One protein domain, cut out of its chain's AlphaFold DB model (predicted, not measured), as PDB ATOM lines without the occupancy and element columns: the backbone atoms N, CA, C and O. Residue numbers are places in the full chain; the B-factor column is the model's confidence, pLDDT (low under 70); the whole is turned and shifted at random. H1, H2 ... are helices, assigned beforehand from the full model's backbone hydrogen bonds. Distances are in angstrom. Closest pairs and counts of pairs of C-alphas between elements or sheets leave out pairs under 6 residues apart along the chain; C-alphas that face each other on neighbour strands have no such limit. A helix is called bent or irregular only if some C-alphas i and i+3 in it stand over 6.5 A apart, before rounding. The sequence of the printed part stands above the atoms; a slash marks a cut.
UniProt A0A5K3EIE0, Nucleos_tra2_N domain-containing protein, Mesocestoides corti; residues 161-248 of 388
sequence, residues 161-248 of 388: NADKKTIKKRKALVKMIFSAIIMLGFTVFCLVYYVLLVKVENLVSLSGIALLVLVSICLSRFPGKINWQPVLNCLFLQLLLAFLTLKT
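AT A GLANCE: This is residues 161 to 248 of the 388 residues of the protein "Nucleos_tra2_N domain-containing protein" of Mesocestoides corti (UniProt A0A5K3EIE0). One long helix, H1, makes the long axis; its far end and the two shorter helices make a loose, open frame. Past residue 196 of H1 a sharp turn leads into H2, which makes a V with H1, and beyond a bend at residues 218 to 225 the backbone folds back as H3, which crosses H1, leaving a gap between H2 and H3. Residues 163 to 169 and 171 to 179 stick out as an arm. The printed part has 88 residues with three named helices, in the order H1, H2, H3, and no named strand; the class is all helix. It is loose, with a radius of gyration of the C-alphas of 17.0 A, and flat, spanning 54 by 38 by 20 A.

HOW THE PARTS SIT: H1, residues 164 to 196, touches H2, residues 202 to 218, with residues 194 to 196 alone, and H2 does so with 202 to 206 alone. Their closest C-alphas, those of Val 195 and Asn 202, are 5.2 A apart. The two run opposite ways at a steep tilt of 46 degrees. H3, residues 228 to 246, and H1 only just touch, with 3 pairs of C-alphas within 8 A, through residues 236 to 239 of H3 and 183 to 187 of H1 alone. The closest C-alphas, those of Met 183 and Phe 236, are 7.0 A apart. H1 and H3 run the same way at a steep tilt of 47 degrees. H2 and H3 are apart. In H1, H2 and H3 every O i to N i+4 pair is within hydrogen-bond range.

IN THESE COORDINATES: H1 begins at C-alpha 164, at (119.910, 102.397, 162.853), and is 46.3 A long. It is neither bent nor irregular, but only just: C-alphas 193 and 196 are 6.1 A apart. H2 is 24.6 A long. H3 is 26.6 A long and ends at C-alpha 246, at (124.569, 83.244, 122.918).

THE WHOLE: The two C-alphas farthest apart, those of Asn 161 and Glu 201, are 53.7 A apart. The printed part has no cut. The link from H1 to H2 is tight, and that from H2 to H3 is short, with 9 residues. The mean pLDDT of the printed part is 86.0; residues 161 and 196 are under 70.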
ATOM      1  N   ASN A 161     128.889  99.763 165.667       67.50
ATOM      2  CA  ASN A 161     128.064 100.584 166.556       67.50
ATOM      3  C   ASN A 161     127.758 101.932 165.890       67.50
ATOM      4  O   ASN A 161     128.552 102.867 165.937       67.50
ATOM      5  N   ALA A 162     126.609 102.025 165.224       71.88
ATOM      6  CA  ALA A 162     126.092 103.269 164.662       71.88
ATOM      7  C   ALA A 162     124.561 103.314 164.766       71.88
ATOM      8  O   ALA A 162     123.906 102.286 164.935       71.88
ATOM      9  N   ASP A 163     123.981 104.506 164.623       80.62
ATOM     10  CA  ASP A 163     122.528 104.680 164.589       80.62
ATOM     11  C   ASP A 163     121.865 103.816 163.489       80.62
ATOM     12  O   ASP A 163     122.414 103.631 162.393       80.62
ATOM     13  N   LYS A 164     120.653 103.301 163.753       80.56
ATOM     14  CA  LYS A 164     119.910 102.397 162.853       80.56
ATOM     15  C   LYS A 164     119.726 103.009 161.460       80.56
ATOM     16  O   LYS A 164     119.832 102.295 160.454       80.56
ATOM     17  N   LYS A 165     119.497 104.327 161.372       79.69
ATOM     18  CA  LYS A 165     119.338 105.056 160.099       79.69
ATOM     19  C   LYS A 165     120.650 105.090 159.312       79.69
ATOM     20  O   LYS A 165     120.661 104.826 158.106       79.69
ATOM     21  N   THR A 166     121.762 105.332 160.001       77.62
ATOM     22  CA  THR A 166     123.116 105.349 159.429       77.62
ATOM     23  C   THR A 166     123.549 103.958 158.969       77.62
ATOM     24  O   THR A 166     124.044 103.813 157.851       77.62
ATOM     25  N   ILE A 167     123.271 102.912 159.752       81.38
ATOM     26  CA  ILE A 167     123.527 101.518 159.362       81.38
ATOM     27  C   ILE A 167     122.739 101.149 158.101       81.38
ATOM     28  O   ILE A 167     123.288 100.514 157.200       81.38
ATOM     29  N   LYS A 168     121.464 101.552 157.991       82.25
ATOM     30  CA  LYS A 168     120.645 101.276 156.798       82.25
ATOM     31  C   LYS A 168     121.230 101.943 155.548       82.25
ATOM     32  O   LYS A 168     121.361 101.276 154.521       82.25
ATOM     33  N   LYS A 169     121.635 103.215 155.648       81.75
ATOM     34  CA  LYS A 169     122.296 103.948 154.553       81.75
ATOM     35  C   LYS A 169     123.615 103.292 154.148       81.75
ATOM     36  O   LYS A 169     123.815 103.006 152.971       81.75
ATOM     37  N   ARG A 170     124.482 102.979 155.116       82.19
ATOM     38  CA  ARG A 170     125.775 102.336 154.848       82.19
ATOM     39  C   ARG A 170     125.603 100.940 154.237       82.19
ATOM     40  O   ARG A 170     126.271 100.627 153.262       82.19
ATOM     41  N   LYS A 171     124.646 100.134 154.709       82.88
ATOM     42  CA  LYS A 171     124.311  98.835 154.094       82.88
ATOM     43  C   LYS A 171     123.860  98.972 152.640       82.88
ATOM     44  O   LYS A 171     124.213  98.125 151.828       82.88
ATOM     45  N   ALA A 172     123.068  99.994 152.316       79.75
ATOM     46  CA  ALA A 172     122.644 100.251 150.940       79.75
ATOM     47  C   ALA A 172     123.824 100.688 150.056       79.75
ATOM     48  O   ALA A 172     123.967 100.172 148.951       79.75
ATOM     49  N   LEU A 173     124.697 101.563 150.569       82.31
ATOM     50  CA  LEU A 173     125.912 101.999 149.878       82.31
ATOM     51  C   LEU A 173     126.870 100.838 149.606       82.31
ATOM     52  O   LEU A 173     127.250 100.639 148.461       82.31
ATOM     53  N   VAL A 174     127.202 100.020 150.612       83.38
ATOM     54  CA  VAL A 174     128.121  98.882 150.421       83.38
ATOM     55  C   VAL A 174     127.542  97.867 149.436       83.38
ATOM     56  O   VAL A 174     128.269  97.374 148.583       83.38
ATOM     57  N   LYS A 175     126.229  97.590 149.479       83.38
ATOM     58  CA  LYS A 175     125.584  96.731 148.470       83.38
ATOM     59  C   LYS A 175     125.699  97.304 147.061       83.38
ATOM     60  O   LYS A 175     125.959  96.555 146.131       83.38
ATOM     61  N   MET A 176     125.495  98.611 146.911       80.44
ATOM     62  CA  MET A 176     125.581  99.290 145.622       80.44
ATOM     63  C   MET A 176     127.013  99.292 145.080       80.44
ATOM     64  O   MET A 176     127.207  98.945 143.923       80.44
ATOM     65  N   ILE A 177     128.010  99.586 145.922       83.88
ATOM     66  CA  ILE A 177     129.433  99.561 145.551       83.88
ATOM     67  C   ILE A 177     129.858  98.144 145.163       83.88
ATOM     68  O   ILE A 177     130.434  97.942 144.102       83.88
ATOM     69  N   PHE A 178     129.522  97.146 145.983       85.62
ATOM     70  CA  PHE A 178     129.860  95.750 145.704       85.62
ATOM     71  C   PHE A 178     129.209  95.254 144.405       85.62
ATOM     72  O   PHE A 178     129.871  94.629 143.581       85.62
ATOM     73  N   SER A 179     127.934  95.593 144.180       83.88
ATOM     74  CA  SER A 179     127.235  95.297 142.925       83.88
ATOM     75  C   SER A 179     127.900  95.976 141.728       83.88
ATOM     76  O   SER A 179     128.092  95.329 140.706       83.88
ATOM     77  N   ALA A 180     128.278  97.252 141.848       85.12
ATOM     78  CA  ALA A 180     128.924  97.998 140.773       85.12
ATOM     79  C   ALA A 180     130.307  97.427 140.421       85.12
ATOM     80  O   ALA A 180     130.624  97.308 139.243       85.12
ATOM     81  N   ILE A 181     131.101  97.011 141.416       88.06
ATOM     82  CA  ILE A 181     132.408  96.371 141.194       88.06
ATOM     83  C   ILE A 181     132.244  95.047 140.447       88.06
ATOM     84  O   ILE A 181     132.971  94.798 139.491       88.06
ATOM     85  N   ILE A 182     131.275  94.214 140.841       88.75
ATOM     86  CA  ILE A 182     130.998  92.945 140.151       88.75
ATOM     87  C   ILE A 182     130.535  93.199 138.715       88.75
ATOM     88  O   ILE A 182     131.034  92.561 137.792       88.75
ATOM     89  N   MET A 183     129.608  94.138 138.520       88.50
ATOM     90  CA  MET A 183     129.111  94.497 137.192       88.50
ATOM     91  C   MET A 183     130.233  95.008 136.291       88.50
ATOM     92  O   MET A 183     130.349  94.567 135.147       88.50
ATOM     93  N   LEU A 184     131.080  95.899 136.808       89.25
ATOM     94  CA  LEU A 184     132.221  96.440 136.080       89.25
ATOM     95  C   LEU A 184     133.235  95.339 135.764       89.25
ATOM     96  O   LEU A 184     133.639  95.211 134.617       89.25
ATOM     97  N   GLY A 185     133.591  94.507 136.746       89.94
ATOM     98  CA  GLY A 185     134.525  93.396 136.564       89.94
ATOM     99  C   GLY A 185     134.044  92.396 135.513       89.94
ATOM    100  O   GLY A 185     134.808  92.031 134.626       89.94
ATOM    101  N   PHE A 186     132.765  92.014 135.552       89.44
ATOM    102  CA  PHE A 186     132.168  91.136 134.543       89.44
ATOM    103  C   PHE A 186     132.120  91.795 133.161       89.44
ATOM    104  O   PHE A 186     132.486  91.169 132.173       89.44
ATOM    105  N   THR A 187     131.730  93.071 133.082       86.69
ATOM    106  CA  THR A 187     131.689  93.813 131.812       86.69
ATOM    107  C   THR A 187     133.078  93.921 131.197       86.69
ATOM    108  O   THR A 187     133.248  93.632 130.018       86.69
ATOM    109  N   VAL A 188     134.088  94.278 131.996       86.81
ATOM    110  CA  VAL A 188     135.485  94.358 131.557       86.81
ATOM    111  C   VAL A 188     135.993  92.985 131.137       86.81
ATOM    112  O   VAL A 188     136.599  92.879 130.079       86.81
ATOM    113  N   PHE A 189     135.701  91.925 131.892       88.50
ATOM    114  CA  PHE A 189     136.046  90.559 131.500       88.50
ATOM    115  C   PHE A 189     135.421  90.181 130.151       88.50
ATOM    116  O   PHE A 189     136.127  89.709 129.265       88.50
ATOM    117  N   CYS A 190     134.126  90.446 129.956       83.81
ATOM    118  CA  CYS A 190     133.449  90.194 128.687       83.81
ATOM    119  C   CYS A 190     134.055  91.011 127.539       83.81
ATOM    120  O   CYS A 190     134.282  90.466 126.461       83.81
ATOM    121  N   LEU A 191     134.347  92.295 127.758       82.19
ATOM    122  CA  LEU A 191     134.961  93.154 126.747       82.19
ATOM    123  C   LEU A 191     136.377  92.682 126.400       82.19
ATOM    124  O   LEU A 191     136.688  92.482 125.232       82.19
ATOM    125  N   VAL A 192     137.231  92.428 127.387       82.69
ATOM    126  CA  VAL A 192     138.611  91.990 127.142       82.69
ATOM    127  C   VAL A 192     138.632  90.618 126.473       82.69
ATOM    128  O   VAL A 192     139.263  90.445 125.434       82.69
ATOM    129  N   TYR A 193     137.896  89.651 127.018       81.31
ATOM    130  CA  TYR A 193     137.929  88.287 126.509       81.31
ATOM    131  C   TYR A 193     137.283  88.152 125.125       81.31
ATOM    132  O   TYR A 193     137.831  87.463 124.273       81.31
ATOM    133  N   TYR A 194     136.146  88.805 124.859       74.75
ATOM    134  CA  TYR A 194     135.422  88.618 123.592       74.75
ATOM    135  C   TYR A 194     135.686  89.696 122.540       74.75
ATOM    136  O   TYR A 194     135.606  89.400 121.346       74.75
ATOM    137  N   VAL A 195     135.976  90.935 122.944       72.44
ATOM    138  CA  VAL A 195     136.219  92.034 121.998       72.44
ATOM    139  C   VAL A 195     137.701  92.124 121.646       72.44
ATOM    140  O   VAL A 195     138.018  92.208 120.467       72.44
ATOM    141  N   LEU A 196     138.609  92.043 122.629       69.19
ATOM    142  CA  LEU A 196     140.048  92.216 122.380       69.19
ATOM    143  C   LEU A 196     140.771  90.923 121.975       69.19
ATOM    144  O   LEU A 196     141.624  90.972 121.097       69.19
ATOM    145  N   LEU A 197     140.441  89.772 122.577       71.00
ATOM    146  CA  LEU A 197     141.196  88.528 122.344       71.00
ATOM    147  C   LEU A 197     140.702  87.676 121.161       71.00
ATOM    148  O   LEU A 197     141.418  86.770 120.743       71.00
ATOM    149  N   VAL A 198     139.505  87.934 120.616       75.62
ATOM    150  CA  VAL A 198     138.917  87.084 119.557       75.62
ATOM    151  C   VAL A 198     139.122  87.666 118.156       75.62
ATOM    152  O   VAL A 198     139.701  86.995 117.309       75.62
ATOM    153  N   LYS A 199     138.639  88.888 117.882       78.44
ATOM    154  CA  LYS A 199     138.764  89.557 116.570       78.44
ATOM    155  C   LYS A 199     138.723  91.077 116.715       78.44
ATOM    156  O   LYS A 199     137.806  91.604 117.339       78.44
ATOM    157  N   VAL A 200     139.641  91.775 116.041       79.00
ATOM    158  CA  VAL A 200     139.718  93.252 116.017       79.00
ATOM    159  C   VAL A 200     138.442  93.885 115.438       79.00
ATOM    160  O   VAL A 200     138.042  94.960 115.865       79.00
ATOM    161  N   GLU A 201     137.730  93.191 114.547       82.25
ATOM    162  CA  GLU A 201     136.438  93.631 113.988       82.25
ATOM    163  C   GLU A 201     135.373  93.905 115.067       82.25
ATOM    164  O   GLU A 201     134.533  94.789 114.905       82.25
ATOM    165  N   ASN A 202     135.437  93.220 116.215       83.12
ATOM    166  CA  ASN A 202     134.484  93.420 117.310       83.12
ATOM    167  C   ASN A 202     134.613  94.811 117.962       83.12
ATOM    168  O   ASN A 202     133.663  95.272 118.603       83.12
ATOM    169  N   LEU A 203     135.751  95.502 117.792       82.88
ATOM    170  CA  LEU A 203     135.925  96.889 118.242       82.88
ATOM    171  C   LEU A 203     134.971  97.840 117.515       82.88
ATOM    172  O   LEU A 203     134.510  98.808 118.119       82.88
ATOM    173  N   VAL A 204     134.618  97.538 116.261       87.56
ATOM    174  CA  VAL A 204     133.638  98.323 115.501       87.56
ATOM    175  C   VAL A 204     132.278  98.253 116.192       87.56
ATOM    176  O   VAL A 204     131.683  99.293 116.469       87.56
ATOM    177  N   SER A 205     131.830  97.061 116.592       86.88
ATOM    178  CA  SER A 205     130.574  96.883 117.336       86.88
ATOM    179  C   SER A 205     130.577  97.619 118.679       86.88
ATOM    180  O   SER A 205     129.586  98.256 119.036       86.88
ATOM    181  N   LEU A 206     131.700  97.591 119.410       85.44
ATOM    182  CA  LEU A 206     131.837  98.336 120.665       85.44
ATOM    183  C   LEU A 206     131.762  99.854 120.436       85.44
ATOM    184  O   LEU A 206     131.065 100.558 121.170       85.44
ATOM    185  N   SER A 207     132.437 100.351 119.397       89.19
ATOM    186  CA  SER A 207     132.393 101.765 119.016       89.19
ATOM    187  C   SER A 207     130.990 102.200 118.580       89.19
ATOM    188  O   SER A 207     130.565 103.303 118.913       89.19
ATOM    189  N   GLY A 208     130.227 101.307 117.939       91.19
ATOM    190  CA  GLY A 208     128.831 101.537 117.569       91.19
ATOM    191  C   GLY A 208     127.929 101.737 118.787       91.19
ATOM    192  O   GLY A 208     127.150 102.686 118.821       91.19
ATOM    193  N   ILE A 209     128.079 100.913 119.831       90.25
ATOM    194  CA  ILE A 209     127.330 101.087 121.088       90.25
ATOM    195  C   ILE A 209     127.675 102.435 121.735       90.25
ATOM    196  O   ILE A 209     126.776 103.171 122.145       90.25
ATOM    197  N   ALA A 210     128.965 102.788 121.796       91.25
ATOM    198  CA  ALA A 210     129.403 104.071 122.342       91.25
ATOM    199  C   ALA A 210     128.837 105.260 121.544       91.25
ATOM    200  O   ALA A 210     128.371 106.232 122.139       91.25
ATOM    201  N   LEU A 211     128.812 105.156 120.212       95.12
ATOM    202  CA  LEU A 211     128.236 106.167 119.330       95.12
ATOM    203  C   LEU A 211     126.723 106.316 119.540       95.12
ATOM    204  O   LEU A 211     126.243 107.439 119.646       95.12
ATOM    205  N   LEU A 212     125.966 105.218 119.659       93.62
ATOM    206  CA  LEU A 212     124.519 105.267 119.917       93.62
ATOM    207  C   LEU A 212     124.193 105.933 121.260       93.62
ATOM    208  O   LEU A 212     123.257 106.731 121.346       93.62
ATOM    209  N   VAL A 213     124.988 105.658 122.298       92.06
ATOM    210  CA  VAL A 213     124.866 106.346 123.591       92.06
ATOM    211  C   VAL A 213     125.202 107.831 123.444       92.06
ATOM    212  O   VAL A 213     124.455 108.667 123.946       92.06
ATOM    213  N   LEU A 214     126.267 108.180 122.715       93.06
ATOM    214  CA  LEU A 214     126.650 109.574 122.475       93.06
ATOM    215  C   LEU A 214     125.556 110.347 121.728       93.06
ATOM    216  O   LEU A 214     125.166 111.425 122.166       93.06
ATOM    217  N   VAL A 215     125.006 109.773 120.656       94.56
ATOM    218  CA  VAL A 215     123.895 110.362 119.895       94.56
ATOM    219  C   VAL A 215     122.671 110.542 120.791       94.56
ATOM    220  O   VAL A 215     122.048 111.601 120.770       94.56
ATOM    221  N   SER A 216     122.369 109.562 121.645       92.00
ATOM    222  CA  SER A 216     121.266 109.661 122.611       92.00
ATOM    223  C   SER A 216     121.474 110.794 123.624       92.00
ATOM    224  O   SER A 216     120.518 111.474 123.994       92.00
ATOM    225  N   ILE A 217     122.718 111.040 124.054       92.88
ATOM    226  CA  ILE A 217     123.068 112.168 124.933       92.88
ATOM    227  C   ILE A 217     122.946 113.500 124.180       92.88
ATOM    228  O   ILE A 217     122.390 114.446 124.733       92.88
ATOM    229  N   CYS A 218     123.403 113.575 122.926       92.62
ATOM    230  CA  CYS A 218     123.308 114.778 122.093       92.62
ATOM    231  C   CYS A 218     121.858 115.170 121.776       92.62
ATOM    232  O   CYS A 218     121.534 116.354 121.767       92.62
ATOM    233  N   LEU A 219     120.982 114.188 121.541       93.81
ATOM    234  CA  LEU A 219     119.552 114.405 121.300       93.81
ATOM    235  C   LEU A 219     118.748 114.616 122.596       93.81
ATOM    236  O   LEU A 219     117.564 114.954 122.544       93.81
ATOM    237  N   SER A 220     119.364 114.421 123.765       92.62
ATOM    238  CA  SER A 220     118.681 114.560 125.048       92.62
ATOM    239  C   SER A 220     118.295 116.011 125.322       92.62
ATOM    240  O   SER A 220     119.114 116.926 125.250       92.62
ATOM    241  N   ARG A 221     117.044 116.229 125.743       91.19
ATOM    242  CA  ARG A 221     116.555 117.553 126.155       91.19
ATOM    243  C   ARG A 221     117.236 118.069 127.430       91.19
ATOM    244  O   ARG A 221     117.338 119.279 127.612       91.19
ATOM    245  N   PHE A 222     117.674 117.170 128.317       91.25
ATOM    246  CA  PHE A 222     118.259 117.510 129.620       91.25
ATOM    247  C   PHE A 222     119.506 116.652 129.928       91.25
ATOM    248  O   PHE A 222     119.471 115.838 130.856       91.25
ATOM    249  N   PRO A 223     120.633 116.844 129.215       86.38
ATOM    250  CA  PRO A 223     121.819 115.994 129.359       86.38
ATOM    251  C   PRO A 223     122.437 116.049 130.768       86.38
ATOM    252  O   PRO A 223     122.959 115.055 131.262       86.38
ATOM    253  N   GLY A 224     122.304 117.179 131.473       86.06
ATOM    254  CA  GLY A 224     122.789 117.334 132.852       86.06
ATOM    255  C   GLY A 224     121.951 116.629 133.931       86.06
ATOM    256  O   GLY A 224     122.369 116.590 135.083       86.06
ATOM    257  N   LYS A 225     120.770 116.086 133.594       91.31
ATOM    258  CA  LYS A 225     119.866 115.399 134.541       91.31
ATOM    259  C   LYS A 225     119.772 113.888 134.300       91.31
ATOM    260  O   LYS A 225     118.880 113.237 134.840       91.31
ATOM    261  N   ILE A 226     120.670 113.321 133.494       90.94
ATOM    262  CA  ILE A 226     120.669 111.889 133.186       90.94
ATOM    263  C   ILE A 226     121.015 111.093 134.448       90.94
ATOM    264  O   ILE A 226     122.098 111.224 135.020       90.94
ATOM    265  N   ASN A 227     120.095 110.226 134.866       89.94
ATOM    266  CA  ASN A 227     120.373 109.245 135.902       89.94
ATOM    267  C   ASN A 227     121.122 108.058 135.281       89.94
ATOM    268  O   ASN A 227     120.535 107.230 134.587       89.94
ATOM    269  N   TRP A 228     122.421 107.963 135.549       87.81
ATOM    270  CA  TRP A 228     123.282 106.916 134.993       87.81
ATOM    271  C   TRP A 228     123.001 105.519 135.546       87.81
ATOM    272  O   TRP A 228     123.373 104.530 134.921       87.81
ATOM    273  N   GLN A 229     122.329 105.416 136.696       87.38
ATOM    274  CA  GLN A 229     122.041 104.125 137.310       87.38
ATOM    275  C   GLN A 229     121.181 103.205 136.411       87.38
ATOM    276  O   GLN A 229     121.639 102.098 136.128       87.38
ATOM    277  N   PRO A 230     119.979 103.598 135.941       90.06
ATOM    278  CA  PRO A 230     119.184 102.764 135.038       90.06
ATOM    279  C   PRO A 230     119.880 102.525 133.693       90.06
ATOM    280  O   PRO A 230     119.836 101.406 133.196       90.06
ATOM    281  N   VAL A 231     120.587 103.519 133.142       91.38
ATOM    282  CA  VAL A 231     121.297 103.393 131.854       91.38
ATOM    283  C   VAL A 231     122.371 102.301 131.915       91.38
ATOM    284  O   VAL A 231     122.365 101.377 131.104       91.38
ATOM    285  N   LEU A 232     123.263 102.362 132.912       89.88
ATOM    286  CA  LEU A 232     124.338 101.379 133.075       89.88
ATOM    287  C   LEU A 232     123.799 100.002 133.477       89.88
ATOM    288  O   LEU A 232     124.290  98.985 132.988       89.88
ATOM    289  N   ASN A 233     122.774  99.953 134.333       91.12
ATOM    290  CA  ASN A 233     122.177  98.689 134.757       91.12
ATOM    291  C   ASN A 233     121.440  97.985 133.608       91.12
ATOM    292  O   ASN A 233     121.555  96.766 133.492       91.12
ATOM    293  N   CYS A 234     120.729  98.718 132.745       91.12
ATOM    294  CA  CYS A 234     120.095  98.157 131.550       91.12
ATOM    295  C   CYS A 234     121.132  97.657 130.543       91.12
ATOM    296  O   CYS A 234     121.008  96.532 130.065       91.12
ATOM    297  N   LEU A 235     122.179  98.444 130.271       90.69
ATOM    298  CA  LEU A 235     123.242  98.039 129.347       90.69
ATOM    299  C   LEU A 235     123.950  96.766 129.835       90.69
ATOM    300  O   LEU A 235     124.181  95.836 129.064       90.69
ATOM    301  N   PHE A 236     124.226  96.690 131.140       91.31
ATOM    302  CA  PHE A 236     124.759  95.485 131.765       91.31
ATOM    303  C   PHE A 236     123.798  94.300 131.661       91.31
ATOM    304  O   PHE A 236     124.231  93.201 131.337       91.31
ATOM    305  N   LEU A 237     122.502  94.497 131.929       90.62
ATOM    306  CA  LEU A 237     121.512  93.421 131.869       90.62
ATOM    307  C   LEU A 237     121.359  92.876 130.443       90.62
ATOM    308  O   LEU A 237     121.270  91.662 130.268       90.62
ATOM    309  N   GLN A 238     121.392  93.748 129.433       91.75
ATOM    310  CA  GLN A 238     121.380  93.360 128.023       91.75
ATOM    311  C   GLN A 238     122.636  92.560 127.650       91.75
ATOM    312  O   GLN A 238     122.524  91.511 127.016       91.75
ATOM    313  N   LEU A 239     123.822  92.999 128.091       89.62
ATOM    314  CA  LEU A 239     125.076  92.268 127.880       89.62
ATOM    315  C   LEU A 239     125.080  90.913 128.601       89.62
ATOM    316  O   LEU A 239     125.493  89.906 128.030       89.62
ATOM    317  N   LEU A 240     124.607  90.879 129.847       90.88
ATOM    318  CA  LEU A 240     124.505  89.667 130.654       90.88
ATOM    319  C   LEU A 240     123.558  88.656 130.006       90.88
ATOM    320  O   LEU A 240     123.893  87.476 129.929       90.88
ATOM    321  N   LEU A 241     122.402  89.116 129.518       90.38
ATOM    322  CA  LEU A 241     121.459  88.268 128.803       90.38
ATOM    323  C   LEU A 241     122.095  87.735 127.516       90.38
ATOM    324  O   LEU A 241     122.095  86.530 127.317       90.38
ATOM    325  N   ALA A 242     122.714  88.592 126.700       88.50
ATOM    326  CA  ALA A 242     123.385  88.175 125.468       88.50
ATOM    327  C   ALA A 242     124.507  87.153 125.721       88.50
ATOM    328  O   ALA A 242     124.641  86.175 124.988       88.50
ATOM    329  N   PHE A 243     125.299  87.339 126.779       87.81
ATOM    330  CA  PHE A 243     126.309  86.368 127.188       87.81
ATOM    331  C   PHE A 243     125.672  85.036 127.598       87.81
ATOM    332  O   PHE A 243     126.095  83.975 127.133       87.81
ATOM    333  N   LEU A 244     124.637  85.085 128.442       89.25
ATOM    334  CA  LEU A 244     123.962  83.889 128.927       89.25
ATOM    335  C   LEU A 244     123.336  83.106 127.771       89.25
ATOM    336  O   LEU A 244     123.497  81.893 127.723       89.25
ATOM    337  N   THR A 245     122.681  83.770 126.821       88.94
ATOM    338  CA  THR A 245     121.949  83.105 125.737       88.94
ATOM    339  C   THR A 245     122.839  82.668 124.576       88.94
ATOM    340  O   THR A 245     122.684  81.552 124.095       88.94
ATOM    341  N   LEU A 246     123.789  83.502 124.136       85.56
ATOM    342  CA  LEU A 246     124.569  83.244 122.918       85.56
ATOM    343  C   LEU A 246     125.907  82.543 123.172       85.56
ATOM    344  O   LEU A 246     126.437  81.905 122.265       85.56
ATOM    345  N   LYS A 247     126.504  82.688 124.363       85.94
ATOM    346  CA  LYS A 247     127.832  82.117 124.654       85.94
ATOM    347  C   LYS A 247     127.783  80.873 125.520       85.94
ATOM    348  O   LYS A 247     128.641  80.007 125.363       85.94
ATOM    349  N   THR A 248     126.817  80.761 126.432       89.12
ATOM    350  CA  THR A 248     126.728  79.559 127.267       89.12
ATOM    351  C   THR A 248     126.012  78.439 126.519       89.12
ATOM    352  O   THR A 248     124.923  78.629 125.984       89.12
TER     353      THR A 248